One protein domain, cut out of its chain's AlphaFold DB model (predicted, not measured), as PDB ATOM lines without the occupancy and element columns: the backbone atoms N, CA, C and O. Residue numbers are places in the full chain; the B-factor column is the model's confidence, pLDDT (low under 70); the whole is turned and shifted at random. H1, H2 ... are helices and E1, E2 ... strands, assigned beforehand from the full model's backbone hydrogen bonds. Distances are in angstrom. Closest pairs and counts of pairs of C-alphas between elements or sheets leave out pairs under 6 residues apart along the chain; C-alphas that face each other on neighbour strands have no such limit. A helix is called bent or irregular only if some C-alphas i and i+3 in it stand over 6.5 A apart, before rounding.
ATOM      1  N   TYR A 733     228.809 217.047 172.353       93.19
ATOM      2  CA  TYR A 733     229.745 216.556 171.338       93.19
ATOM      3  C   TYR A 733     229.638 217.334 170.023       93.19
ATOM      4  O   TYR A 733     228.587 217.881 169.673       93.19
ATOM      5  N   THR A 734     230.724 217.321 169.256       92.06
ATOM      6  CA  THR A 734     230.774 217.725 167.848       92.06
ATOM      7  C   THR A 734     231.075 216.509 166.971       92.06
ATOM      8  O   THR A 734     231.670 215.529 167.420       92.06
ATOM      9  N   VAL A 735     230.638 216.572 165.713       92.75
ATOM     10  CA  VAL A 735     231.060 215.660 164.638       92.75
ATOM     11  C   VAL A 735     231.782 216.538 163.622       92.75
ATOM     12  O   VAL A 735     231.141 217.480 163.141       92.75
ATOM     13  N   PRO A 736     233.074 216.303 163.340       91.75
ATOM     14  CA  PRO A 736     233.864 217.214 162.526       91.75
ATOM     15  C   PRO A 736     233.477 217.107 161.047       91.75
ATOM     16  O   PRO A 736     233.335 216.011 160.498       91.75
ATOM     17  N   VAL A 737     233.293 218.270 160.428       87.62
ATOM     18  CA  VAL A 737     233.019 218.485 159.000       87.62
ATOM     19  C   VAL A 737     233.718 219.784 158.580       87.62
ATOM     20  O   VAL A 737     233.805 220.688 159.415       87.62
ATOM     21  N   PRO A 738     234.172 219.946 157.325       84.75
ATOM     22  CA  PRO A 738     234.823 221.183 156.917       84.75
ATOM     23  C   PRO A 738     233.836 222.357 156.936       84.75
ATOM     24  O   PRO A 738     232.745 222.282 156.369       84.75
ATOM     25  N   TRP A 739     234.243 223.480 157.524       74.38
ATOM     26  CA  TRP A 739     233.532 224.768 157.564       74.38
ATOM     27  C   TRP A 739     232.915 225.254 156.235       74.38
ATOM     28  O   TRP A 739     231.888 225.932 156.214       74.38
ATOM     29  N   THR A 740     233.536 224.905 155.109       82.38
ATOM     30  CA  THR A 740     233.184 225.310 153.741       82.38
ATOM     31  C   THR A 740     232.400 224.239 152.980       82.38
ATOM     32  O   THR A 740     231.984 224.485 151.839       82.38
ATOM     33  N   PHE A 741     232.203 223.065 153.588       87.00
ATOM     34  CA  PHE A 741     231.660 221.876 152.948       87.00
ATOM     35  C   PHE A 741     230.236 222.082 152.417       87.00
ATOM     36  O   PHE A 741     229.386 222.731 153.031       87.00
ATOM     37  N   LYS A 742     229.967 221.493 151.249       91.75
ATOM     38  CA  LYS A 742     228.658 221.496 150.590       91.75
ATOM     39  C   LYS A 742     228.403 220.098 150.031       91.75
ATOM     40  O   LYS A 742     229.202 219.676 149.198       91.75
ATOM     41  N   PRO A 743     227.314 219.414 150.431       93.31
ATOM     42  CA  PRO A 743     226.991 218.086 149.922       93.31
ATOM     43  C   PRO A 743     226.942 218.039 148.393       93.31
ATOM     44  O   PRO A 743     226.315 218.892 147.755       93.31
ATOM     45  N   THR A 744     227.587 217.031 147.815       96.75
ATOM     46  CA  THR A 744     227.643 216.765 146.373       96.75
ATOM     47  C   THR A 744     227.027 215.415 146.008       96.75
ATOM     48  O   THR A 744     226.590 215.242 144.868       96.75
ATOM     49  N   TRP A 745     226.928 214.476 146.958       96.88
ATOM     50  CA  TRP A 745     226.353 213.150 146.739       96.88
ATOM     51  C   TRP A 745     224.867 213.245 146.409       96.88
ATOM     52  O   TRP A 745     224.015 213.539 147.254       96.88
ATOM     53  N   THR A 746     224.541 212.960 145.151       97.38
ATOM     54  CA  THR A 746     223.160 213.000 144.676       97.38
ATOM     55  C   THR A 746     222.364 211.811 145.207       97.38
ATOM     56  O   THR A 746     222.920 210.779 145.580       97.38
ATOM     57  N   ARG A 747     221.032 211.889 145.130       97.69
ATOM     58  CA  ARG A 747     220.160 210.737 145.401       97.69
ATOM     59  C   ARG A 747     220.517 209.497 144.557       97.69
ATOM     60  O   ARG A 747     220.417 208.386 145.060       97.69
ATOM     61  N   SER A 748     220.996 209.668 143.317       97.69
ATOM     62  CA  SER A 748     221.466 208.541 142.491       97.69
ATOM     63  C   SER A 748     222.738 207.894 143.044       97.69
ATOM     64  O   SER A 748     222.976 206.716 142.783       97.69
ATOM     65  N   ASP A 749     223.564 208.644 143.770       97.00
ATOM     66  CA  ASP A 749     224.762 208.123 144.424       97.00
ATOM     67  C   ASP A 749     224.407 207.447 145.745       97.00
ATOM     68  O   ASP A 749     224.864 206.340 145.980       97.00
ATOM     69  N   GLN A 750     223.480 208.008 146.524       97.75
ATOM     70  CA  GLN A 750     222.909 207.369 147.720       97.75
ATOM     71  C   GLN A 750     222.271 206.004 147.384       97.75
ATOM     72  O   GLN A 750     222.598 204.990 147.998       97.75
ATOM     73  N   GLU A 751     221.436 205.942 146.339       98.06
ATOM     74  CA  GLU A 751     220.815 204.698 145.850       98.06
ATOM     75  C   GLU A 751     221.857 203.686 145.315       98.06
ATOM     76  O   GLU A 751     221.679 202.474 145.458       98.06
ATOM     77  N   ARG A 752     222.977 204.168 144.752       97.69
ATOM     78  CA  ARG A 752     224.128 203.357 144.305       97.69
ATOM     79  C   ARG A 752     224.939 202.811 145.483       97.69
ATOM     80  O   ARG A 752     225.272 201.627 145.487       97.69
ATOM     81  N   TYR A 753     225.209 203.635 146.493       98.06
ATOM     82  CA  TYR A 753     225.878 203.234 147.728       98.06
ATOM     83  C   TYR A 753     225.057 202.198 148.494       98.06
ATOM     84  O   TYR A 753     225.615 201.211 148.956       98.06
ATOM     85  N   ASP A 754     223.729 202.329 148.537       97.56
ATOM     86  CA  ASP A 754     222.855 201.290 149.089       97.56
ATOM     87  C   ASP A 754     222.864 199.984 148.286       97.56
ATOM     88  O   ASP A 754     222.636 198.914 148.854       97.56
ATOM     89  N   GLY A 755     223.151 200.041 146.984       97.19
ATOM     90  CA  GLY A 755     223.475 198.863 146.180       97.19
ATOM     91  C   GLY A 755     224.775 198.196 146.637       97.19
ATOM     92  O   GLY A 755     224.788 196.994 146.898       97.19
ATOM     93  N   LEU A 756     225.847 198.977 146.801       97.19
ATOM     94  CA  LEU A 756     227.158 198.493 147.258       97.19
ATOM     95  C   LEU A 756     227.110 197.935 148.689       97.19
ATOM     96  O   LEU A 756     227.614 196.842 148.923       97.19
ATOM     97  N   ILE A 757     226.429 198.605 149.625       96.44
ATOM     98  CA  ILE A 757     226.236 198.139 151.011       96.44
ATOM     99  C   ILE A 757     225.557 196.763 151.040       96.44
ATOM    100  O   ILE A 757     225.969 195.888 151.799       96.44
ATOM    101  N   LYS A 758     224.551 196.530 150.184       95.38
ATOM    102  CA  LYS A 758     223.883 195.220 150.067       95.38
ATOM    103  C   LYS A 758     224.817 194.142 149.514       95.38
ATOM    104  O   LYS A 758     224.769 193.013 149.993       95.38
ATOM    105  N   GLN A 759     225.684 194.481 148.555       95.12
ATOM    106  CA  GLN A 759     226.709 193.558 148.053       95.12
ATOM    107  C   GLN A 759     227.752 193.226 149.137       95.12
ATOM    108  O   GLN A 759     228.094 192.058 149.307       95.12
ATOM    109  N   MET A 760     228.236 194.224 149.890       95.19
ATOM    110  CA  MET A 760     229.186 194.026 150.996       95.19
ATOM    111  C   MET A 760     228.590 193.111 152.069       95.19
ATOM    112  O   MET A 760     229.195 192.093 152.408       95.19
ATOM    113  N   ALA A 761     227.368 193.411 152.523       93.25
ATOM    114  CA  ALA A 761     226.642 192.591 153.487       93.25
ATOM    115  C   ALA A 761     226.493 191.141 152.999       93.25
ATOM    116  O   ALA A 761     226.864 190.215 153.713       93.25
ATOM    117  N   ALA A 762     226.049 190.932 151.755       92.75
ATOM    118  CA  ALA A 762     225.885 189.597 151.175       92.75
ATOM    119  C   ALA A 762     227.202 188.811 151.000       92.75
ATOM    120  O   ALA A 762     227.161 187.586 150.891       92.75
ATOM    121  N   ARG A 763     228.363 189.484 150.958       90.50
ATOM    122  CA  ARG A 763     229.688 188.851 150.818       90.50
ATOM    123  C   ARG A 763     230.380 188.567 152.154       90.50
ATOM    124  O   ARG A 763     231.177 187.633 152.216       90.50
ATOM    125  N   LYS A 764     230.157 189.400 153.174       80.12
ATOM    126  CA  LYS A 764     230.970 189.426 154.405       80.12
ATOM    127  C   LYS A 764     230.184 189.194 155.694       80.12
ATOM    128  O   LYS A 764     230.761 188.706 156.660       80.12
ATOM    129  N   ALA A 765     228.904 189.553 155.740       63.34
ATOM    130  CA  ALA A 765     228.202 189.685 157.008       63.34
ATOM    131  C   ALA A 765     227.657 188.352 157.546       63.34
ATOM    132  O   ALA A 765     226.984 187.591 156.848       63.34
ATOM    133  N   GLY A 766     227.856 188.140 158.850       64.31
ATOM    134  CA  GLY A 766     226.877 187.432 159.676       64.31
ATOM    135  C   GLY A 766     225.609 188.287 159.884       64.31
ATOM    136  O   GLY A 766     225.408 189.279 159.187       64.31
ATOM    137  N   PRO A 767     224.746 187.969 160.863       56.84
ATOM    138  CA  PRO A 767     223.463 188.656 161.068       56.84
ATOM    139  C   PRO A 767     223.582 190.051 161.733       56.84
ATOM    140  O   PRO A 767     222.786 190.390 162.605       56.84
ATOM    141  N   VAL A 768     224.582 190.859 161.363       73.19
ATOM    142  CA  VAL A 768     224.829 192.194 161.939       73.19
ATOM    143  C   VAL A 768     224.145 193.269 161.091       73.19
ATOM    144  O   VAL A 768     224.503 193.484 159.934       73.19
ATOM    145  N   GLU A 769     223.166 193.965 161.668       85.56
ATOM    146  CA  GLU A 769     222.480 195.082 161.011       85.56
ATOM    147  C   GLU A 769     223.300 196.378 161.130       85.56
ATOM    148  O   GLU A 769     223.666 196.800 162.226       85.56
ATOM    149  N   LEU A 770     223.584 197.022 159.992       92.06
ATOM    150  CA  LEU A 770     224.279 198.311 159.928       92.06
ATOM    151  C   LEU A 770     223.322 199.449 160.345       92.06
ATOM    152  O   LEU A 770     222.337 199.676 159.632       92.06
ATOM    153  N   PRO A 771     223.595 200.200 161.434       93.75
ATOM    154  CA  PRO A 771     222.729 201.291 161.877       93.75
ATOM    155  C   PRO A 771     222.582 202.387 160.815       93.75
ATOM    156  O   PRO A 771     223.502 202.646 160.039       93.75
ATOM    157  N   ARG A 772     221.426 203.065 160.789       96.81
ATOM    158  CA  ARG A 772     221.106 204.111 159.797       96.81
ATOM    159  C   ARG A 772     220.477 205.363 160.408       96.81
ATOM    160  O   ARG A 772     219.835 205.300 161.460       96.81
ATOM    161  N   GLY A 773     220.689 206.500 159.750       96.06
ATOM    162  CA  GLY A 773     220.054 207.797 159.999       96.06
ATOM    163  C   GLY A 773     218.636 207.889 159.430       96.06
ATOM    164  O   GLY A 773     218.118 206.936 158.850       96.06
ATOM    165  N   ASN A 774     218.001 209.050 159.597       93.94
ATOM    166  CA  ASN A 774     216.572 209.225 159.290       93.94
ATOM    167  C   ASN A 774     216.277 209.293 157.779       93.94
ATOM    168  O   ASN A 774     215.161 209.007 157.357       93.94
ATOM    169  N   ASP A 775     217.273 209.655 156.968       96.31
ATOM    170  CA  ASP A 775     217.244 209.623 155.498       96.31
ATOM    171  C   ASP A 775     217.837 208.321 154.916       96.31
ATOM    172  O   ASP A 775     218.061 208.205 153.711       96.31
ATOM    173  N   GLY A 776     218.112 207.342 155.783       97.25
ATOM    174  CA  GLY A 776     218.731 206.069 155.439       97.25
ATOM    175  C   GLY A 776     220.260 206.050 155.487       97.25
ATOM    176  O   GLY A 776     220.809 204.957 155.375       97.25
ATOM    177  N   ALA A 777     220.963 207.172 155.683       98.12
ATOM    178  CA  ALA A 777     222.431 207.197 155.662       98.12
ATOM    179  C   ALA A 777     223.061 206.216 156.672       98.12
ATOM    180  O   ALA A 777     222.669 206.226 157.841       98.12
ATOM    181  N   PRO A 778     224.031 205.373 156.273       97.88
ATOM    182  CA  PRO A 778     224.650 204.399 157.169       97.88
ATOM    183  C   PRO A 778     225.467 205.066 158.281       97.88
ATOM    184  O   PRO A 778     225.978 206.174 158.124       97.88
ATOM    185  N   PHE A 779     225.603 204.361 159.401       97.50
ATOM    186  CA  PHE A 779     226.358 204.780 160.577       97.50
ATOM    187  C   PHE A 779     227.220 203.606 161.095       97.50
ATOM    188  O   PHE A 779     226.799 202.892 162.006       97.50
ATOM    189  N   PRO A 780     228.406 203.359 160.501       96.00
ATOM    190  CA  PRO A 780     229.331 202.272 160.866       96.00
ATOM    191  C   PRO A 780     230.099 202.502 162.192       96.00
ATOM    192  O   PRO A 780     231.294 202.234 162.291       96.00
ATOM    193  N   TRP A 781     229.422 202.988 163.235       95.94
ATOM    194  CA  TRP A 781     230.000 203.270 164.557       95.94
ATOM    195  C   TRP A 781     229.002 202.915 165.675       95.94
ATOM    196  O   TRP A 781     227.867 202.525 165.393       95.94
ATOM    197  N   ARG A 782     229.411 203.058 166.944       94.06
ATOM    198  CA  ARG A 782     228.593 202.795 168.151       94.06
ATOM    199  C   ARG A 782     227.148 203.335 168.042       94.06
ATOM    200  O   ARG A 782     226.986 204.557 168.050       94.06
ATOM    201  N   PRO A 783     226.099 202.488 167.946       94.19
ATOM    202  CA  PRO A 783     224.728 202.923 167.638       94.19
ATOM    203  C   PRO A 783     224.172 204.011 168.567       94.19
ATOM    204  O   PRO A 783     223.444 204.900 168.123       94.19
ATOM    205  N   GLU A 784     224.539 203.965 169.844       93.94
ATOM    206  CA  GLU A 784     224.168 204.915 170.894       93.94
ATOM    207  C   GLU A 784     224.812 206.304 170.732       93.94
ATOM    208  O   GLU A 784     224.321 207.280 171.295       93.94
ATOM    209  N   HIS A 785     225.868 206.417 169.920       95.50
ATOM    210  CA  HIS A 785     226.518 207.680 169.548       95.50
ATOM    211  C   HIS A 785     226.000 208.257 168.218       95.50
ATOM    212  O   HIS A 785     226.487 209.299 167.776       95.50
ATOM    213  N   LYS A 786     225.013 207.623 167.566       96.25
ATOM    214  CA  LYS A 786     224.417 208.135 166.324       96.25
ATOM    215  C   LYS A 786     223.678 209.461 166.575       96.25
ATOM    216  O   LYS A 786     222.707 209.468 167.337       96.25
ATOM    217  N   PRO A 787     224.037 210.564 165.890       94.25
ATOM    218  CA  PRO A 787     223.301 211.820 166.002       94.25
ATOM    219  C   PRO A 787     221.835 211.696 165.574       94.25
ATOM    220  O   PRO A 787     221.500 210.993 164.618       94.25
ATOM    221  N   SER A 788     220.947 212.424 166.255       93.94
ATOM    222  CA  SER A 788     219.513 212.468 165.928       93.94
ATOM    223  C   SER A 788     219.222 213.095 164.560       93.94
ATOM    224  O   SER A 788     218.167 212.841 163.982       93.94
ATOM    225  N   ASP A 789     220.170 213.871 164.034       93.19
ATOM    226  CA  ASP A 789     220.189 214.517 162.722       93.19
ATOM    227  C   ASP A 789     221.176 213.850 161.735       93.19
ATOM    228  O   ASP A 789     221.557 214.448 160.722       93.19
ATOM    229  N   TRP A 790     221.579 212.595 161.999       96.56
ATOM    230  CA  TRP A 790     222.434 211.837 161.086       96.56
ATOM    231  C   TRP A 790     221.788 211.675 159.707       96.56
ATOM    232  O   TRP A 790     220.637 211.241 159.588       96.56
ATOM    233  N   SER A 791     222.555 212.043 158.681       96.88
ATOM    234  CA  SER A 791     222.103 212.208 157.301       96.88
ATOM    235  C   SER A 791     223.246 212.027 156.300       96.88
ATOM    236  O   SER A 791     224.418 212.160 156.658       96.88
ATOM    237  N   TRP A 792     222.925 211.780 155.027       97.88
ATOM    238  CA  TRP A 792     223.907 211.605 153.947       97.88
ATOM    239  C   TRP A 792     224.789 212.843 153.769       97.88
ATOM    240  O   TRP A 792     225.982 212.715 153.522       97.88
ATOM    241  N   ALA A 793     224.214 214.034 153.957       96.38
ATOM    242  CA  ALA A 793     224.935 215.303 153.933       96.38
ATOM    243  C   ALA A 793     225.984 215.410 155.055       96.38
ATOM    244  O   ALA A 793     227.078 215.924 154.829       96.38
ATOM    245  N   LEU A 794     225.662 214.921 156.258       95.69
ATOM    246  CA  LEU A 794     226.589 214.902 157.389       95.69
ATOM    247  C   LEU A 794     227.677 213.835 157.208       95.69
ATOM    248  O   LEU A 794     228.844 214.104 157.472       95.69
ATOM    249  N   LEU A 795     227.302 212.655 156.710       97.81
ATOM    250  CA  LEU A 795     228.221 211.567 156.381       97.81
ATOM    251  C   LEU A 795     229.241 211.984 155.308       97.81
ATOM    252  O   LEU A 795     230.436 211.805 155.518       97.81
ATOM    253  N   GLU A 796     228.799 212.583 154.198       97.75
ATOM    254  CA  GLU A 796     229.694 213.080 153.143       97.75
ATOM    255  C   GLU A 796     230.658 214.148 153.684       97.75
ATOM    256  O   GLU A 796     231.859 214.075 153.432       97.75
ATOM    257  N   GLY A 797     230.157 215.098 154.483       96.00
ATOM    258  CA  GLY A 797     230.988 216.135 155.102       96.00
ATOM    259  C   GLY A 797     232.010 215.573 156.086       96.00
ATOM    260  O   GLY A 797     233.146 216.034 156.131       96.00
ATOM    261  N   HIS A 798     231.646 214.534 156.837       96.44
ATOM    262  CA  HIS A 798     232.564 213.869 157.756       96.44
ATOM    263  C   HIS A 798     233.668 213.119 156.992       96.44
ATOM    264  O   HIS A 798     234.844 213.205 157.341       96.44
ATOM    265  N   MET A 799     233.321 212.468 155.879       98.06
ATOM    266  CA  MET A 799     234.286 211.814 154.986       98.06
ATOM    267  C   MET A 799     235.177 212.825 154.244       98.06
ATOM    268  O   MET A 799     236.325 212.510 153.943       98.06
ATOM    269  N   ALA A 800     234.698 214.052 154.005       96.12
ATOM    270  CA  ALA A 800     235.513 215.158 153.496       96.12
ATOM    271  C   ALA A 800     236.544 215.661 154.524       96.12
ATOM    272  O   ALA A 800     237.706 215.812 154.168       96.12
ATOM    273  N   TYR A 801     236.172 215.813 155.802       94.81
ATOM    274  CA  TYR A 801     237.132 216.143 156.872       94.81
ATOM    275  C   TYR A 801     238.243 215.085 156.995       94.81
ATOM    276  O   TYR A 801     239.423 215.418 157.066       94.81
ATOM    277  N   HIS A 802     237.889 213.796 156.948       95.38
ATOM    278  CA  HIS A 802     238.886 212.720 156.983       95.38
ATOM    279  C   HIS A 802     239.725 212.615 155.694       95.38
ATOM    280  O   HIS A 802     240.870 212.177 155.764       95.38
ATOM    281  N   PHE A 803     239.208 213.058 154.540       95.50
ATOM    282  CA  PHE A 803     240.000 213.223 153.316       95.50
ATOM    283  C   PHE A 803     241.031 214.355 153.449       95.50
ATOM    284  O   PHE A 803     242.200 214.141 153.141       95.50
ATOM    285  N   GLU A 804     240.620 215.526 153.943       92.62
ATOM    286  CA  GLU A 804     241.495 216.693 154.142       92.62
ATOM    287  C   GLU A 804     242.619 216.385 155.150       92.62
ATOM    288  O   GLU A 804     243.790 216.621 154.854       92.62
ATOM    289  N   LEU A 805     242.303 215.736 156.279       90.00
ATOM    290  CA  LEU A 805     243.318 215.233 157.220       90.00
ATOM    291  C   LEU A 805     244.304 214.249 156.570       90.00
ATOM    292  O   LEU A 805     245.503 214.289 156.856       90.00
ATOM    293  N   MET A 806     243.814 213.353 155.709       92.69
ATOM    294  CA  MET A 806     244.664 212.373 155.038       92.69
ATOM    295  C   MET A 806     245.630 213.054 154.060       92.69
ATOM    296  O   MET A 806     246.822 212.765 154.114       92.69
ATOM    297  N   ASP A 807     245.153 213.985 153.232       89.44
ATOM    298  CA  ASP A 807     245.957 214.705 152.231       89.44
ATOM    299  C   ASP A 807     246.998 215.648 152.875       89.44
ATOM    300  O   ASP A 807     248.181 215.622 152.528       89.44
ATOM    301  N   GLU A 808     246.599 216.449 153.870       86.19
ATOM    302  CA  GLU A 808     247.470 217.487 154.446       86.19
ATOM    303  C   GLU A 808     248.510 216.971 155.459       86.19
ATOM    304  O   GLU A 808     249.536 217.638 155.696       86.19
ATOM    305  N   TRP A 809     248.261 215.800 156.063       82.19
ATOM    306  CA  TRP A 809     249.055 215.268 157.176       82.19
ATOM    307  C   TRP A 809     249.572 213.846 156.950       82.19
ATOM    308  O   TRP A 809     250.780 213.631 157.071       82.19
ATOM    309  N   CYS A 810     248.704 212.881 156.638       83.75
ATOM    310  CA  CYS A 810     249.058 211.457 156.724       83.75
ATOM    311  C   CYS A 810     249.643 210.865 155.425       83.75
ATOM    312  O   CYS A 810     250.590 210.080 155.506       83.75
ATOM    313  N   ASP A 811     249.155 211.271 154.246       89.75
ATOM    314  CA  ASP A 811     249.686 210.905 152.916       89.75
ATOM    315  C   ASP A 811     250.601 211.997 152.324       89.75
ATOM    316  O   ASP A 811     251.088 211.856 151.209       89.75
ATOM    317  N   ARG A 812     250.903 213.066 153.085       84.06
ATOM    318  CA  ARG A 812     251.594 214.315 152.663       84.06
ATOM    319  C   ARG A 812     252.936 214.182 151.912       84.06
ATOM    320  O   ARG A 812     253.505 215.188 151.486       84.06
ATOM    321  N   LEU A 813     253.518 212.982 151.853       81.94
ATOM    322  CA  LEU A 813     254.769 212.662 151.145       81.94
ATOM    323  C   LEU A 813     254.531 211.999 149.776       81.94
ATOM    324  O   LEU A 813     255.483 211.767 149.025       81.94
ATOM    325  N   PHE A 814     253.273 211.713 149.453       85.81
ATOM    326  CA  PHE A 814     252.795 211.042 148.257       85.81
ATOM    327  C   PHE A 814     251.738 211.915 147.560       85.81
ATOM    328  O   PHE A 814     251.340 212.967 148.052       85.81
ATOM    329  N   THR A 815     251.299 211.501 146.372       85.56
ATOM    330  CA  THR A 815     250.143 212.121 145.711       85.56
ATOM    331  C   THR A 815     248.885 211.427 146.207       85.56
ATOM    332  O   THR A 815     248.718 210.253 145.887       85.56
ATOM    333  N   THR A 816     247.979 212.106 146.904       86.06
ATOM    334  CA  THR A 816     246.700 211.505 147.314       86.06
ATOM    335  C   THR A 816     245.849 211.159 146.086       86.06
ATOM    336  O   THR A 816     245.475 212.028 145.298       86.06
ATOM    337  N   GLU A 817     245.533 209.874 145.898       89.31
ATOM    338  CA  GLU A 817     244.666 209.374 144.813       89.31
ATOM    339  C   GLU A 817     243.358 208.802 145.373       89.31
ATOM    340  O   GLU A 817     242.916 207.722 144.987       89.31
ATOM    341  N   GLU A 818     242.734 209.536 146.287       94.75
ATOM    342  CA  GLU A 818     241.517 209.128 146.992       94.75
ATOM    343  C   GLU A 818     240.472 210.253 146.980       94.75
ATOM    344  O   GLU A 818     240.720 211.343 146.461       94.75
ATOM    345  N   CYS A 819     239.275 209.991 147.503       95.50
ATOM    346  CA  CYS A 819     238.233 211.000 147.687       95.50
ATOM    347  C   CYS A 819     237.246 210.579 148.799       95.50
ATOM    348  O   CYS A 819     237.291 209.436 149.263       95.50
ATOM    349  N   PRO A 820     236.299 211.447 149.209       96.88
ATOM    350  CA  PRO A 820     235.317 211.101 150.242       96.88
ATOM    351  C   PRO A 820     234.463 209.864 149.912       96.88
ATOM    352  O   PRO A 820     234.036 209.167 150.827       96.88
ATOM    353  N   GLU A 821     234.229 209.557 148.627       97.38
ATOM    354  CA  GLU A 821     233.534 208.328 148.200       97.38
ATOM    355  C   GLU A 821     234.373 207.066 148.468       97.38
ATOM    356  O   GLU A 821     233.842 206.085 148.987       97.38
ATOM    357  N   THR A 822     235.669 207.066 148.140       97.88
ATOM    358  CA  THR A 822     236.509 205.868 148.304       97.88
ATOM    359  C   THR A 822     236.812 205.584 149.773       97.88
ATOM    360  O   THR A 822     236.745 204.432 150.197       97.88
ATOM    361  N   ILE A 823     237.037 206.632 150.574       98.00
ATOM    362  CA  ILE A 823     237.167 206.534 152.037       98.00
ATOM    363  C   ILE A 823     235.887 205.954 152.649       98.00
ATOM    364  O   ILE A 823     235.949 204.999 153.417       98.00
ATOM    365  N   PHE A 824     234.719 206.481 152.275       98.25
ATOM    366  CA  PHE A 824     233.426 206.003 152.766       98.25
ATOM    367  C   PHE A 824     233.186 204.513 152.486       98.25
ATOM    368  O   PHE A 824     232.771 203.768 153.379       98.25
ATOM    369  N   LEU A 825     233.462 204.066 151.258       98.06
ATOM    370  CA  LEU A 825     233.305 202.663 150.875       98.06
ATOM    371  C   LEU A 825     234.297 201.748 151.604       98.06
ATOM    372  O   LEU A 825     233.954 200.604 151.894       98.06
ATOM    373  N   GLU A 826     235.483 202.245 151.952       97.94
ATOM    374  CA  GLU A 826     236.467 201.489 152.724       97.94
ATOM    375  C   GLU A 826     236.142 201.428 154.224       97.94
ATOM    376  O   GLU A 826     236.282 200.367 154.830       97.94
ATOM    377  N   VAL A 827     235.592 202.498 154.810       97.81
ATOM    378  CA  VAL A 827     235.028 202.476 156.175       97.81
ATOM    379  C   VAL A 827     233.908 201.440 156.285       97.81
ATOM    380  O   VAL A 827     233.886 200.659 157.235       97.81
ATOM    381  N   LEU A 828     233.015 201.372 155.295       97.25
ATOM    382  CA  LEU A 828     231.987 200.329 155.236       97.25
ATOM    383  C   LEU A 828     232.580 198.929 155.041       97.25
ATOM    384  O   LEU A 828     232.155 197.996 155.720       97.25
ATOM    385  N   TRP A 829     233.554 198.772 154.140       96.19
ATOM    386  CA  TRP A 829     234.204 197.484 153.893       96.19
ATOM    387  C   TRP A 829     234.855 196.933 155.166       96.19
ATOM    388  O   TRP A 829     234.590 195.793 155.549       96.19
ATOM    389  N   GLN A 830     235.657 197.747 155.857       95.56
ATOM    390  CA  GLN A 830     236.312 197.331 157.097       95.56
ATOM    391  C   GLN A 830     235.286 197.090 158.214       95.56
ATOM    392  O   GLN A 830     235.415 196.096 158.925       95.56
ATOM    393  N   TRP A 831     234.215 197.890 158.312       95.31
ATOM    394  CA  TRP A 831     233.116 197.640 159.258       95.31
ATOM    395  C   TRP A 831     232.459 196.267 159.057       95.31
ATOM    396  O   TRP A 831     232.224 195.556 160.033       95.31
ATOM    397  N   PHE A 832     232.205 195.850 157.811       93.81
ATOM    398  CA  PHE A 832     231.670 194.512 157.523       93.81
ATOM    399  C   PHE A 832     232.668 193.381 157.822       93.81
ATOM    400  O   PHE A 832     232.238 192.271 158.132       93.81
ATOM    401  N   ASP A 833     233.973 193.658 157.777       90.81
ATOM    402  CA  ASP A 833     235.036 192.696 158.103       90.81
ATOM    403  C   ASP A 833     235.316 192.579 159.612       90.81
ATOM    404  O   ASP A 833     235.900 191.584 160.047       90.81
ATOM    405  N   ASN A 834     234.929 193.574 160.421       89.00
ATOM    406  CA  ASN A 834     235.335 193.675 161.829       89.00
ATOM    407  C   ASN A 834     234.215 194.019 162.839       89.00
ATOM    408  O   ASN A 834     234.471 194.075 164.043       89.00
ATOM    409  N   GLY A 835     232.977 194.233 162.384       88.81
ATOM    410  CA  GLY A 835     231.824 194.573 163.230       88.81
ATOM    411  C   GLY A 835     231.867 195.982 163.836       88.81
ATOM    412  O   GLY A 835     231.224 196.228 164.856       88.81
ATOM    413  N   GLY A 836     232.654 196.896 163.261       88.06
ATOM    414  CA  GLY A 836     232.905 198.239 163.797       88.06
ATOM    415  C   GLY A 836     233.935 198.296 164.928       88.06
ATOM    416  O   GLY A 836     234.004 199.309 165.631       88.06
ATOM    417  N   ARG A 837     234.725 197.227 165.112       91.06
ATOM    418  CA  ARG A 837     235.845 197.142 166.063       91.06
ATOM    419  C   ARG A 837     237.169 197.097 165.308       91.06
ATOM    420  O   ARG A 837     237.361 196.218 164.475       91.06
ATOM    421  N   ASP A 838     238.106 197.982 165.614       92.25
ATOM    422  CA  ASP A 838     239.375 198.046 164.876       92.25
ATOM    423  C   ASP A 838     240.231 196.760 165.010       92.25
ATOM    424  O   ASP A 838     240.074 196.009 165.973       92.25
ATOM    425  N   PRO A 839     241.148 196.450 164.078       89.12
ATOM    426  CA  PRO A 839     241.933 195.216 164.155       89.12
ATOM    427  C   PRO A 839     243.127 195.280 165.124       89.12
ATOM    428  O   PRO A 839     243.621 194.221 165.521       89.12
ATOM    429  N   PHE A 840     243.589 196.468 165.527       93.00
ATOM    430  CA  PHE A 840     244.723 196.620 166.438       93.00
ATOM    431  C   PHE A 840     244.287 196.464 167.899       93.00
ATOM    432  O   PHE A 840     244.742 195.524 168.544       93.00
ATOM    433  N   LEU A 841     243.362 197.287 168.401       92.75
ATOM    434  CA  LEU A 841     242.879 197.293 169.790       92.75
ATOM    435  C   LEU A 841     241.513 196.610 170.001       92.75
ATOM    436  O   LEU A 841     241.129 196.422 171.154       92.75
ATOM    437  N   ARG A 842     240.780 196.222 168.944       92.19
ATOM    438  CA  ARG A 842     239.391 195.699 169.014       92.19
ATOM    439  C   ARG A 842     238.381 196.667 169.643       92.19
ATOM    440  O   ARG A 842     237.304 196.252 170.067       92.19
ATOM    441  N   LEU A 843     238.676 197.963 169.656       94.12
ATOM    442  CA  LEU A 843     237.824 198.978 170.264       94.12
ATOM    443  C   LEU A 843     236.670 199.394 169.337       94.12
ATOM    444  O   LEU A 843     236.889 199.623 168.145       94.12
ATOM    445  N   PRO A 844     235.445 199.555 169.872       93.38
ATOM    446  CA  PRO A 844     234.328 200.121 169.131       93.38
ATOM    447  C   PRO A 844     234.512 201.635 168.960       93.38
ATOM    448  O   PRO A 844     234.760 202.378 169.916       93.38
ATOM    449  N   MET A 845     234.382 202.098 167.720       96.75
ATOM    450  CA  MET A 845     234.699 203.475 167.334       96.75
ATOM    451  C   MET A 845     233.500 204.435 167.422       96.75
ATOM    452  O   MET A 845     232.337 204.023 167.420       96.75
ATOM    453  N   THR A 846     233.782 205.741 167.453       97.31
ATOM    454  CA  THR A 846     232.783 206.823 167.418       97.31
ATOM    455  C   THR A 846     233.167 207.966 166.469       97.31
ATOM    456  O   THR A 846     234.311 208.067 166.036       97.31
ATOM    457  N   VAL A 847     232.206 208.840 166.159       96.69
ATOM    458  CA  VAL A 847     232.350 210.058 165.331       96.69
ATOM    459  C   VAL A 847     232.597 211.335 166.151       96.69
ATOM    460  O   VAL A 847     232.684 212.424 165.587       96.69
ATOM    461  N   PHE A 848     232.648 211.235 167.484       96.25
ATOM    462  CA  PHE A 848     232.799 212.397 168.366       96.25
ATOM    463  C   PHE A 848     234.222 212.961 168.304       96.25
ATOM    464  O   PHE A 848     235.188 212.240 168.554       96.25
ATOM    465  N   ALA A 849     234.354 214.260 168.022       93.81
ATOM    466  CA  ALA A 849     235.656 214.920 167.974       93.81
ATOM    467  C   ALA A 849     236.418 214.789 169.306       93.81
ATOM    468  O   ALA A 849     235.832 214.814 170.395       93.81
ATOM    469  N   ARG A 850     237.748 214.666 169.208       93.00
ATOM    470  CA  ARG A 850     238.684 214.577 170.344       93.00
ATOM    471  C   ARG A 850     238.424 213.401 171.316       93.00
ATOM    472  O   ARG A 850     239.045 213.347 172.375       93.00
ATOM    473  N   HIS A 851     237.553 212.442 170.979       97.19
ATOM    474  CA  HIS A 851     237.342 211.201 171.740       97.19
ATOM    475  C   HIS A 851     238.511 210.224 171.528       97.19
ATOM    476  O   HIS A 851     239.025 210.122 170.416       97.19
ATOM    477  N   ALA A 852     238.921 209.467 172.553       97.00
ATOM    478  CA  ALA A 852     240.031 208.513 172.414       97.00
ATOM    479  C   ALA A 852     239.712 207.411 171.381       97.00
ATOM    480  O   ALA A 852     240.549 207.072 170.546       97.00
ATOM    481  N   THR A 853     238.464 206.922 171.376       97.62
ATOM    482  CA  THR A 853     237.938 206.016 170.334       97.62
ATOM    483  C   THR A 853     237.236 206.725 169.169       97.62
ATOM    484  O   THR A 853     236.488 206.086 168.426       97.62
ATOM    485  N   ALA A 854     237.455 208.034 168.973       97.50
ATOM    486  CA  ALA A 854     237.108 208.668 167.700       97.50
ATOM    487  C   ALA A 854     237.815 207.906 166.575       97.50
ATOM    488  O   ALA A 854     238.991 207.581 166.735       97.50
ATOM    489  N   TRP A 855     237.140 207.597 165.470       97.38
ATOM    490  CA  TRP A 855     237.814 206.911 164.368       97.38
ATOM    491  C   TRP A 855     238.841 207.818 163.673       97.38
ATOM    492  O   TRP A 855     238.789 209.050 163.744       97.38
ATOM    493  N   ALA A 856     239.794 207.186 163.008       96.12
ATOM    494  CA  ALA A 856     240.847 207.787 162.214       96.12
ATOM    495  C   ALA A 856     241.105 206.935 160.966       96.12
ATOM    496  O   ALA A 856     240.736 205.760 160.911       96.12
ATOM    497  N   LEU A 857     241.783 207.541 159.992       96.00
ATOM    498  CA  LEU A 857     242.484 206.819 158.938       96.00
ATOM    499  C   LEU A 857     243.950 206.710 159.363       96.00
ATOM    500  O   LEU A 857     244.650 207.720 159.430       96.00
ATOM    501  N   GLY A 858     244.387 205.502 159.695       94.12
ATOM    502  CA  GLY A 858     245.792 205.173 159.911       94.12
ATOM    503  C   GLY A 858     246.420 204.549 158.669       94.12
ATOM    504  O   GLY A 858     245.723 204.098 157.755       94.12
ATOM    505  N   HIS A 859     247.750 204.489 158.646       92.19
ATOM    506  CA  HIS A 859     248.473 203.620 157.716       92.19
ATOM    507  C   HIS A 859     248.254 202.155 158.112       92.19
ATOM    508  O   HIS A 859     248.358 201.808 159.293       92.19
ATOM    509  N   LEU A 860     247.979 201.291 157.131       93.25
ATOM    510  CA  LEU A 860     248.060 199.839 157.321       93.25
ATOM    511  C   LEU A 860     249.533 199.417 157.415       93.25
ATOM    512  O   LEU A 860     249.913 198.760 158.381       93.25
ATOM    513  N   HIS A 861     250.346 199.874 156.459       91.31
ATOM    514  CA  HIS A 861     251.800 199.756 156.450       91.31
ATOM    515  C   HIS A 861     252.452 201.139 156.381       91.31
ATOM    516  O   HIS A 861     252.133 201.953 155.507       91.31
ATOM    517  N   HIS A 862     253.375 201.416 157.300       85.50
ATOM    518  CA  HIS A 862     254.004 202.736 157.401       85.50
ATOM    519  C   HIS A 862     255.036 202.972 156.286       85.50
ATOM    520  O   HIS A 862     255.721 202.058 155.831       85.50
ATOM    521  N   GLY A 863     255.164 204.227 155.844       82.88
ATOM    522  CA  GLY A 863     256.096 204.613 154.773       82.88
ATOM    523  C   GLY A 863     255.638 204.244 153.355       82.88
ATOM    524  O   GLY A 863     256.404 204.410 152.407       82.88
ATOM    525  N   GLN A 864     254.396 203.782 153.195       88.50
ATOM    526  CA  GLN A 864     253.732 203.533 151.914       88.50
ATOM    527  C   GLN A 864     252.614 204.572 151.684       88.50
ATOM    528  O   GLN A 864     252.141 205.163 152.653       88.50
ATOM    529  N   PRO A 865     252.170 204.829 150.439       92.62
ATOM    530  CA  PRO A 865     251.066 205.755 150.183       92.62
ATOM    531  C   PRO A 865     249.746 205.242 150.773       92.62
ATOM    532  O   PRO A 865     249.429 204.057 150.666       92.62
ATOM    533  N   MET A 866     248.937 206.127 151.348       95.56
ATOM    534  CA  MET A 866     247.596 205.811 151.840       95.56
ATOM    535  C   MET A 866     246.651 205.591 150.664       95.56
ATOM    536  O   MET A 866     246.438 206.474 149.830       95.56
ATOM    537  N   ARG A 867     246.086 204.386 150.571       96.88
ATOM    538  CA  ARG A 867     245.167 203.994 149.496       96.88
ATOM    539  C   ARG A 867     244.035 203.129 150.019       96.88
ATOM    540  O   ARG A 867     244.247 202.292 150.888       96.88
ATOM    541  N   THR A 868     242.844 203.289 149.466       97.00
ATOM    542  CA  THR A 868     241.632 202.558 149.875       97.00
ATOM    543  C   THR A 868     241.419 201.258 149.094       97.00
ATOM    544  O   THR A 868     240.511 200.488 149.387       97.00
ATOM    545  N   GLY A 869     242.219 201.018 148.050       96.06
ATOM    546  CA  GLY A 869     242.028 199.916 147.105       96.06
ATOM    547  C   GLY A 869     240.948 200.156 146.038       96.06
ATOM    548  O   GLY A 869     240.863 199.387 145.077       96.06
ATOM    549  N   TRP A 870     240.152 201.224 146.134       96.94
ATOM    550  CA  TRP A 870     239.099 201.534 145.159       96.94
ATOM    551  C   TRP A 870     239.634 202.305 143.921       96.94
ATOM    552  O   TRP A 870     240.733 202.874 143.954       96.94
ATOM    553  N   PRO A 871     238.916 202.308 142.776       93.12
ATOM    554  CA  PRO A 871     239.377 202.959 141.545       93.12
ATOM    555  C   PRO A 871     238.747 204.346 141.304       93.12
ATOM    556  O   PRO A 871     237.642 204.443 140.778       93.12
ATOM    557  N   LEU A 872     239.489 205.438 141.541       80.50
ATOM    558  CA  LEU A 872     239.011 206.820 141.301       80.50
ATOM    559  C   LEU A 872     238.419 207.100 139.907       80.50
ATOM    560  O   LEU A 872     237.535 207.941 139.757       80.50
ATOM    561  N   ARG A 873     238.966 206.485 138.850       72.62
ATOM    562  CA  ARG A 873     238.669 206.873 137.454       72.62
ATOM    563  C   ARG A 873     237.406 206.221 136.879       72.62
ATOM    564  O   ARG A 873     237.091 206.446 135.711       72.62
ATOM    565  N   VAL A 874     236.696 205.418 137.671       79.25
ATOM    566  CA  VAL A 874     235.484 204.690 137.274       79.25
ATOM    567  C   VAL A 874     234.441 204.873 138.376       79.25
ATOM    568  O   VAL A 874     234.751 204.684 139.544       79.25
ATOM    569  N   ARG A 875     233.195 205.223 138.024       91.81
ATOM    570  CA  ARG A 875     232.101 205.299 139.010       91.81
ATOM    571  C   ARG A 875     231.905 203.912 139.622       91.81
ATOM    572  O   ARG A 875     231.632 202.970 138.881       91.81
ATOM    573  N   ILE A 876     232.036 203.795 140.941       96.69
ATOM    574  CA  ILE A 876     232.038 202.493 141.614       96.69
ATOM    575  C   ILE A 876     230.611 201.930 141.632       96.69
ATOM    576  O   ILE A 876     229.673 202.587 142.090       96.69
ATOM    577  N   THR A 877     230.433 200.730 141.091       96.69
ATOM    578  CA  THR A 877     229.125 200.071 140.903       96.69
ATOM    579  C   THR A 877     229.088 198.634 141.408       96.69
ATOM    580  O   THR A 877     227.999 198.100 141.615       96.69
ATOM    581  N   ASP A 878     230.250 198.011 141.604       96.69
ATOM    582  CA  ASP A 878     230.364 196.620 142.035       96.69
ATOM    583  C   ASP A 878     231.539 196.443 143.010       96.69
ATOM    584  O   ASP A 878     232.628 196.972 142.784       96.69
ATOM    585  N   ILE A 879     231.349 195.688 144.092       96.94
ATOM    586  CA  ILE A 879     232.385 195.467 145.116       96.94
ATOM    587  C   ILE A 879     233.581 194.628 144.633       96.94
ATOM    588  O   ILE A 879     234.599 194.567 145.321       96.94
ATOM    589  N   SER A 880     233.492 193.978 143.469       96.56
ATOM    590  CA  SER A 880     234.640 193.346 142.798       96.56
ATOM    591  C   SER A 880     235.649 194.357 142.244       96.56
ATOM    592  O   SER A 880     236.771 193.977 141.925       96.56
ATOM    593  N   GLN A 881     235.290 195.644 142.176       96.69
ATOM    594  CA  GLN A 881     236.182 196.726 141.746       96.69
ATOM    595  C   GLN A 881     237.212 197.134 142.819       96.69
ATOM    596  O   GLN A 881     238.117 197.906 142.509       96.69
ATOM    597  N   ARG A 882     237.092 196.637 144.062       96.56
ATOM    598  CA  ARG A 882     238.060 196.875 145.145       96.56
ATOM    599  C   ARG A 882     239.271 195.954 145.004       96.56
ATOM    600  O   ARG A 882     239.157 194.741 145.184       96.56
ATOM    601  N   ASP A 883     240.439 196.541 144.785       96.50
ATOM    602  CA  ASP A 883     241.720 195.837 144.804       96.50
ATOM    603  C   ASP A 883     242.305 195.838 146.225       96.50
ATOM    604  O   ASP A 883     242.732 196.867 146.745       96.50
ATOM    605  N   ALA A 884     242.326 194.665 146.862       95.69
ATOM    606  CA  ALA A 884     242.858 194.511 148.212       95.69
ATOM    607  C   ALA A 884     244.384 194.691 148.296       95.69
ATOM    608  O   ALA A 884     244.864 195.108 149.345       95.69
ATOM    609  N   LEU A 885     245.133 194.431 147.216       94.56
ATOM    610  CA  LEU A 885     246.591 194.614 147.170       94.56
ATOM    611  C   LEU A 885     246.983 196.091 147.018       94.56
ATOM    612  O   LEU A 885     248.134 196.455 147.241       94.56
ATOM    613  N   ARG A 886     246.021 196.948 146.655       94.38
ATOM    614  CA  ARG A 886     246.154 198.410 146.618       94.38
ATOM    615  C   ARG A 886     245.541 199.104 147.839       94.38
ATOM    616  O   ARG A 886     245.425 200.324 147.812       94.38
ATOM    617  N   CYS A 887     245.121 198.378 148.878       96.88
ATOM    618  CA  CYS A 887     244.663 199.001 150.120       96.88
ATOM    619  C   CYS A 887     245.817 199.115 151.125       96.88
ATOM    620  O   CYS A 887     246.450 198.118 151.456       96.88
ATOM    621  N   ASN A 888     246.050 200.328 151.625       96.56
ATOM    622  CA  ASN A 888     247.024 200.657 152.661       96.56
ATOM    623  C   ASN A 888     246.449 201.607 153.744       96.56
ATOM    624  O   ASN A 888     247.197 202.226 154.497       96.56
ATOM    625  N   VAL A 889     245.121 201.754 153.838       96.56
ATOM    626  CA  VAL A 889     244.469 202.492 154.939       96.56
ATOM    627  C   VAL A 889     243.850 201.551 155.963       96.56
ATOM    628  O   VAL A 889     243.318 200.492 155.621       96.56
ATOM    629  N   LEU A 890     243.869 201.977 157.220       96.31
ATOM    630  CA  LEU A 890     243.242 201.291 158.341       96.31
ATOM    631  C   LEU A 890     242.218 202.202 159.018       96.31
ATOM    632  O   LEU A 890     242.493 203.374 159.264       96.31
ATOM    633  N   VAL A 891     241.046 201.656 159.325       97.31
ATOM    634  CA  VAL A 891     239.968 202.359 160.030       97.31
ATOM    635  C   VAL A 891     239.983 201.916 161.489       97.31
ATOM    636  O   VAL A 891     239.653 200.774 161.815       97.31
ATOM    637  N   GLU A 892     240.429 202.817 162.360       96.75
ATOM    638  CA  GLU A 892     240.808 202.498 163.740       96.75
ATOM    639  C   GLU A 892     240.566 203.676 164.703       96.75
ATOM    640  O   GLU A 892     240.412 204.808 164.242       96.75
ATOM    641  N   PRO A 893     240.524 203.482 166.036       97.25
ATOM    642  CA  PRO A 893     240.428 204.590 166.977       97.25
ATOM    643  C   PRO A 893     241.711 205.437 166.978       97.25
ATOM    644  O   PRO A 893     242.818 204.905 166.872       97.25
ATOM    645  N   ARG A 894     241.588 206.749 167.208       96.19
ATOM    646  CA  ARG A 894     242.728 207.678 167.294       96.19
ATOM    647  C   ARG A 894     243.785 207.231 168.314       96.19
ATOM    648  O   ARG A 894     244.965 207.339 168.004       96.19
ATOM    649  N   ILE A 895     243.393 206.666 169.465       97.06
ATOM    650  CA  ILE A 895     244.343 206.078 170.435       97.06
ATOM    651  C   ILE A 895     245.179 204.935 169.831       97.06
ATOM    652  O   ILE A 895     246.376 204.870 170.081       97.06
ATOM    653  N   GLY A 896     244.593 204.081 168.985       96.38
ATOM    654  CA  GLY A 896     245.311 203.007 168.285       96.38
ATOM    655  C   GLY A 896     246.253 203.539 167.204       96.38
ATOM    656  O   GLY A 896     247.423 203.154 167.163       96.38
ATOM    657  N   ASN A 897     245.782 204.502 166.405       95.38
ATOM    658  CA  ASN A 897     246.591 205.161 165.380       95.38
ATOM    659  C   ASN A 897     247.815 205.861 166.006       95.38
ATOM    660  O   ASN A 897     248.951 205.624 165.600       95.38
ATOM    661  N   TYR A 898     247.605 206.655 167.062       94.06
ATOM    662  CA  TYR A 898     248.684 207.346 167.774       94.06
ATOM    663  C   TYR A 898     249.630 206.387 168.524       94.06
ATOM    664  O   TYR A 898     250.817 206.680 168.615       94.06
ATOM    665  N   MET A 899     249.161 205.234 169.027       94.69
ATOM    666  CA  MET A 899     250.045 204.212 169.622       94.69
ATOM    667  C   MET A 899     251.015 203.597 168.601       94.69
ATOM    668  O   MET A 899     252.107 203.191 168.983       94.69
ATOM    669  N   LYS A 900     250.637 203.515 167.320       92.69
ATOM    670  CA  LYS A 900     251.465 202.923 166.250       92.69
ATOM    671  C   LYS A 900     252.322 203.929 165.480       92.69
ATOM    672  O   LYS A 900     253.274 203.520 164.819       92.69
ATOM    673  N   MET A 901     251.956 205.208 165.522       85.81
ATOM    674  CA  MET A 901     252.565 206.281 164.735       85.81
ATOM    675  C   MET A 901     254.085 206.353 164.956       85.81
ATOM    676  O   MET A 901     254.553 206.466 166.085       85.81
ATOM    677  N   ASP A 902     254.841 206.300 163.857       82.25
ATOM    678  CA  ASP A 902     256.313 206.273 163.811       82.25
ATOM    679  C   ASP A 902     256.986 205.042 164.463       82.25
ATOM    680  O   ASP A 902     258.203 205.046 164.672       82.25
ATOM    681  N   PHE A 903     256.238 203.963 164.734       86.75
ATOM    682  CA  PHE A 903     256.773 202.696 165.250       86.75
ATOM    683  C   PHE A 903     256.656 201.541 164.235       86.75
ATOM    684  O   PHE A 903     255.664 201.450 163.503       86.75
ATOM    685  N   PRO A 904     257.645 200.626 164.186       86.31
ATOM    686  CA  PRO A 904     257.652 199.514 163.241       86.31
ATOM    687  C   PRO A 904     256.594 198.455 163.585       86.31
ATOM    688  O   PRO A 904     256.438 198.055 164.738       86.31
ATOM    689  N   GLU A 905     255.934 197.920 162.555       90.00
ATOM    690  CA  GLU A 905     254.857 196.916 162.666       90.00
ATOM    691  C   GLU A 905     255.244 195.665 163.472       90.00
ATOM    692  O   GLU A 905     254.408 195.071 164.153       90.00
ATOM    693  N   ALA A 906     256.529 195.298 163.466       90.88
ATOM    694  CA  ALA A 906     257.069 194.183 164.245       90.88
ATOM    695  C   ALA A 906     256.900 194.343 165.773       90.88
ATOM    696  O   ALA A 906     256.899 193.345 166.491       90.88
ATOM    697  N   GLU A 907     256.734 195.568 166.283       93.81
ATOM    698  CA  GLU A 907     256.515 195.832 167.711       93.81
ATOM    699  C   GLU A 907     255.032 195.847 168.106       93.81
ATOM    700  O   GLU A 907     254.717 195.883 169.294       93.81
ATOM    701  N   TYR A 908     254.098 195.788 167.149       94.69
ATOM    702  CA  TYR A 908     252.671 195.990 167.431       94.69
ATOM    703  C   TYR A 908     252.111 194.904 168.355       94.69
ATOM    704  O   TYR A 908     251.375 195.213 169.289       94.69
ATOM    705  N   GLN A 909     252.526 193.650 168.164       95.94
ATOM    706  CA  GLN A 909     252.158 192.550 169.058       95.94
ATOM    707  C   GLN A 909     252.733 192.738 170.476       95.94
ATOM    708  O   GLN A 909     252.027 192.516 171.457       95.94
ATOM    709  N   LEU A 910     253.973 193.228 170.592       95.94
ATOM    710  CA  LEU A 910     254.604 193.504 171.887       95.94
ATOM    711  C   LEU A 910     253.879 194.632 172.638       95.94
ATOM    712  O   LEU A 910     253.744 194.563 173.855       95.94
ATOM    713  N   MET A 911     253.380 195.656 171.935       96.75
ATOM    714  CA  MET A 911     252.585 196.730 172.550       96.75
ATOM    715  C   MET A 911     251.239 196.220 173.082       96.75
ATOM    716  O   MET A 911     250.818 196.622 174.164       96.75
ATOM    717  N   LEU A 912     250.578 195.300 172.369       96.19
ATOM    718  CA  LEU A 912     249.339 194.665 172.839       96.19
ATOM    719  C   LEU A 912     249.569 193.802 174.086       96.19
ATOM    720  O   LEU A 912     248.754 193.824 175.009       96.19
ATOM    721  N   GLU A 913     250.689 193.082 174.139       96.12
ATOM    722  CA  GLU A 913     251.097 192.305 175.312       96.12
ATOM    723  C   GLU A 913     251.455 193.210 176.501       96.12
ATOM    724  O   GLU A 913     251.018 192.951 177.621       96.12
ATOM    725  N   ASP A 914     252.176 194.309 176.271       96.44
ATOM    726  CA  ASP A 914     252.559 195.285 177.299       96.44
ATOM    727  C   ASP A 914     251.340 196.005 177.914       96.44
ATOM    728  O   ASP A 914     251.273 196.186 179.134       96.44
ATOM    729  N   LEU A 915     250.314 196.318 177.110       96.31
ATOM    730  CA  LEU A 915     249.045 196.900 177.575       96.31
ATOM    731  C   LEU A 915     248.307 196.014 178.595       96.31
ATOM    732  O   LEU A 915     247.674 196.541 179.516       96.31
ATOM    733  N   LEU A 916     248.421 194.682 178.508       96.25
ATOM    734  CA  LEU A 916     247.836 193.763 179.499       96.25
ATOM    735  C   LEU A 916     248.474 193.918 180.894       96.25
ATOM    736  O   LEU A 916     247.819 193.641 181.903       96.25
ATOM    737  N   TYR A 917     249.705 194.429 180.977       96.81
ATOM    738  CA  TYR A 917     250.394 194.722 182.238       96.81
ATOM    739  C   TYR A 917     250.101 196.127 182.793       96.81
ATOM    740  O   TYR A 917     250.669 196.493 183.829       96.81
ATOM    741  N   CYS A 918     249.205 196.913 182.175       97.25
ATOM    742  CA  CYS A 918     248.763 198.201 182.726       97.25
ATOM    743  C   CYS A 918     248.208 198.049 184.160       97.25
ATOM    744  O   CYS A 918     247.579 197.041 184.507       97.25
ATOM    745  N   LYS A 919     248.495 199.034 185.016       97.25
ATOM    746  CA  LYS A 919     248.164 199.043 186.448       97.25
ATOM    747  C   LYS A 919     246.670 199.261 186.696       97.25
ATOM    748  O   LYS A 919     246.028 200.053 186.013       97.25
ATOM    749  N   GLU A 920     246.133 198.613 187.729       95.00
ATOM    750  CA  GLU A 920     244.756 198.839 188.215       95.00
ATOM    751  C   GLU A 920     244.610 200.175 188.975       95.00
ATOM    752  O   GLU A 920     243.518 200.742 189.038       95.00
ATOM    753  N   GLU A 921     245.713 200.702 189.516       96.44
ATOM    754  CA  GLU A 921     245.766 201.968 190.251       96.44
ATOM    755  C   GLU A 921     247.176 202.591 190.195       96.44
ATOM    756  O   GLU A 921     248.187 201.885 190.124       96.44
ATOM    757  N   THR A 922     247.234 203.921 190.207       95.81
ATOM    758  CA  THR A 922     248.422 204.786 190.275       95.81
ATOM    759  C   THR A 922     248.076 206.062 191.059       95.81
ATOM    760  O   THR A 922     246.912 206.313 191.361       95.81
ATOM    761  N   GLU A 923     249.056 206.929 191.332       94.69
ATOM    762  CA  GLU A 923     248.805 208.237 191.968       94.69
ATOM    763  C   GLU A 923     248.011 209.232 191.079       94.69
ATOM    764  O   GLU A 923     247.562 210.273 191.567       94.69
ATOM    765  N   TRP A 924     247.760 208.894 189.803       94.88
ATOM    766  CA  TRP A 924     247.030 209.734 188.837       94.88
ATOM    767  C   TRP A 924     245.765 209.095 188.244       94.88
ATOM    768  O   TRP A 924     244.985 209.806 187.612       94.88
ATOM    769  N   PHE A 925     245.539 207.789 188.424       95.81
ATOM    770  CA  PHE A 925     244.304 207.105 188.020       95.81
ATOM    771  C   PHE A 925     244.037 205.824 188.825       95.81
ATOM    772  O   PHE A 925     244.963 205.097 189.173       95.81
ATOM    773  N   CYS A 926     242.765 205.513 189.051       96.12
ATOM    774  CA  CYS A 926     242.255 204.313 189.706       96.12
ATOM    775  C   CYS A 926     241.082 203.763 188.883       96.12
ATOM    776  O   CYS A 926     240.221 204.525 188.439       96.12
ATOM    777  N   ARG A 927     241.042 202.444 188.661       93.06
ATOM    778  CA  ARG A 927     240.056 201.830 187.761       93.06
ATOM    779  C   ARG A 927     238.633 201.975 188.321       93.06
ATOM    780  O   ARG A 927     238.396 201.530 189.450       93.06
ATOM    781  N   PRO A 928     237.664 202.510 187.547       91.81
ATOM    782  CA  PRO A 928     236.272 202.595 187.978       91.81
ATOM    783  C   PRO A 928     235.731 201.230 188.422       91.81
ATOM    784  O   PRO A 928     235.832 200.235 187.695       91.81
ATOM    785  N   GLN A 929     235.157 201.174 189.623       87.62
ATOM    786  CA  GLN A 929     234.629 199.937 190.201       87.62
ATOM    787  C   GLN A 929     233.161 199.749 189.803       87.62
ATOM    788  O   GLN A 929     232.309 200.558 190.162       87.62
ATOM    789  N   GLY A 930     232.873 198.662 189.081       89.00
ATOM    790  CA  GLY A 930     231.536 198.345 188.566       89.00
ATOM    791  C   GLY A 930     231.168 199.040 187.240       89.00
ATOM    792  O   GLY A 930     232.017 199.696 186.621       89.00
ATOM    793  N   PRO A 931     229.916 198.863 186.776       92.56
ATOM    794  CA  PRO A 931     229.384 199.542 185.598       92.56
ATOM    795  C   PRO A 931     229.145 201.029 185.891       92.56
ATOM    796  O   PRO A 931     228.806 201.411 187.015       92.56
ATOM    797  N   LEU A 932     229.295 201.872 184.871       95.62
ATOM    798  CA  LEU A 932     229.066 203.315 184.972       95.62
ATOM    799  C   LEU A 932     227.739 203.706 184.301       95.62
ATOM    800  O   LEU A 932     227.330 203.070 183.331       95.62
ATOM    801  N   PRO A 933     227.045 204.756 184.781       96.12
ATOM    802  CA  PRO A 933     225.840 205.240 184.119       96.12
ATOM    803  C   PRO A 933     226.190 205.859 182.751       96.12
ATOM    804  O   PRO A 933     227.168 206.613 182.672       96.12
ATOM    805  N   PRO A 934     225.399 205.595 181.691       96.38
ATOM    806  CA  PRO A 934     225.597 206.224 180.390       96.38
ATOM    807  C   PRO A 934     225.347 207.734 180.476       96.38
ATOM    808  O   PRO A 934     224.426 208.190 181.160       96.38
ATOM    809  N   LEU A 935     226.170 208.510 179.772       96.56
ATOM    810  CA  LEU A 935     226.108 209.969 179.787       96.56
ATOM    811  C   LEU A 935     224.957 210.519 178.938       96.56
ATOM    812  O   LEU A 935     224.588 209.968 177.900       96.56
ATOM    813  N   LYS A 936     224.426 211.675 179.345       95.50
ATOM    814  CA  LYS A 936     223.420 212.409 178.573       95.50
ATOM    815  C   LYS A 936     224.086 213.223 177.457       95.50
ATOM    816  O   LYS A 936     224.395 214.401 177.626       95.50
ATOM    817  N   LEU A 937     224.286 212.585 176.310       94.44
ATOM    818  CA  LEU A 937     224.950 213.166 175.140       94.44
ATOM    819  C   LEU A 937     224.010 214.076 174.324       94.44
ATOM    820  O   LEU A 937     222.873 213.703 174.033       94.44
ATOM    821  N   GLN A 938     224.490 215.247 173.896       92.75
ATOM    822  CA  GLN A 938     223.775 216.138 172.968       92.75
ATOM    823  C   GLN A 938     224.716 216.709 171.894       92.75
ATOM    824  O   GLN A 938     225.800 217.200 172.205       92.75
ATOM    825  N   ARG A 939     224.288 216.696 170.624       84.75
ATOM    826  CA  ARG A 939     225.046 217.326 169.533       84.75
ATOM    827  C   ARG A 939     225.004 218.849 169.667       84.75
ATOM    828  O   ARG A 939     223.914 219.417 169.697       84.75
ATOM    829  N   SER A 940     226.183 219.469 169.663       73.81
ATOM    830  CA  SER A 940     226.433 220.917 169.715       73.81
ATOM    831  C   SER A 940     225.927 221.630 170.977       73.81
ATOM    832  O   SER A 940     224.783 221.480 171.409       73.81
TER     833      SER A 940
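Overview. This is residues 733 to 940 of the 992 residues of an uncharacterized protein of Friedmanniomyces simplex (UniProt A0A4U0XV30). A small two-strand hairpin, E1 and E2, sits near the middle of a body made largely of loops, with helices H2 and H3 on one side of it and the short helix H4 on the other; H1 packs on H3, away from the hairpin. Beyond H4, helix H5 and the long link after it swing away as an arm, in which residues 921 to 926 stick out, before the backbone folds back through E3 and the printed part ends at Ser 940, beside its first residue, Tyr 733. The printed part has 208 residues, with five named helices and three named strands in the order H1 H2 H3 E1 E2 H4 H5 E3; the sheet, E1 - E2, is antiparallel. Under half of the residues, 85, are in named elements, and these are mostly helix. The whole is compact, with a radius of gyration of the C-alphas of 17.8 A and spans of 56 by 40 by 38 A.

Along the chain. E1 is residues 855 to 859 and E2 is residues 889 to 893. H3, residues 820 to 834, measures 20.9 A, and H2, residues 792 to 810, 25.3 A. H1, residues 747 to 764, measures 25.5 A and begins at C-alpha 747 (220.160, 210.737, 145.401). H4 is residues 894 to 900. H5, residues 905 to 916, measures 18.5 A and is irregular, with C-alphas 906 and 909 7.1 A apart. E3, residues 936 to 939, ends at C-alpha 939 (225.046, 217.326, 169.533).

Arrangement. E1 and E2 form a hairpin, antiparallel at 141 degrees between directions, with N 856 and O 892 2.7 A apart and N 858 and O 890 2.9 A apart, within hydrogen-bond range. The closest C-alphas of H3 and E2, Val 827 and Val 891, are 6.3 A apart; those of H2 and E1, Met 806 and Leu 857, 7.1 A; those of H4 and E1, Arg 894 and Ala 856, 5.4 A. H2 touches H3 with residues 796 to 803 alone, about perpendicular at 85 degrees; the closest C-alphas, Met 799 and Pro 820, are 4.9 A apart. H1 touches H3 with residues 757 to 764 alone, at a shallow tilt of 25 degrees, the same way; the closest C-alphas, Lys 764 and Phe 832, are 6.0 A apart. H4 and H5 are close but not clearly touching, with the C-alphas of Lys 900 and Tyr 908 7.1 A apart. E3 pairs with no named strand and is apart from H5. Every O i to N i+4 pair is within hydrogen-bond range in H1, H2, H3 and H4, and 5 of 8 are in H5.

Size, cuts and confidence. The two C-alphas farthest apart, Ser 748 and Glu 923, are 56.5 A apart, while Tyr 733 and Ser 940, first and last, have C-alphas 5.7 A apart. The printed part has no cut. The links H1 to H2, H3 to E1, E1 to E2 and H5 to E3 are long. The mean pLDDT of the printed part is 93.0, with residues 765 to 767 under 70.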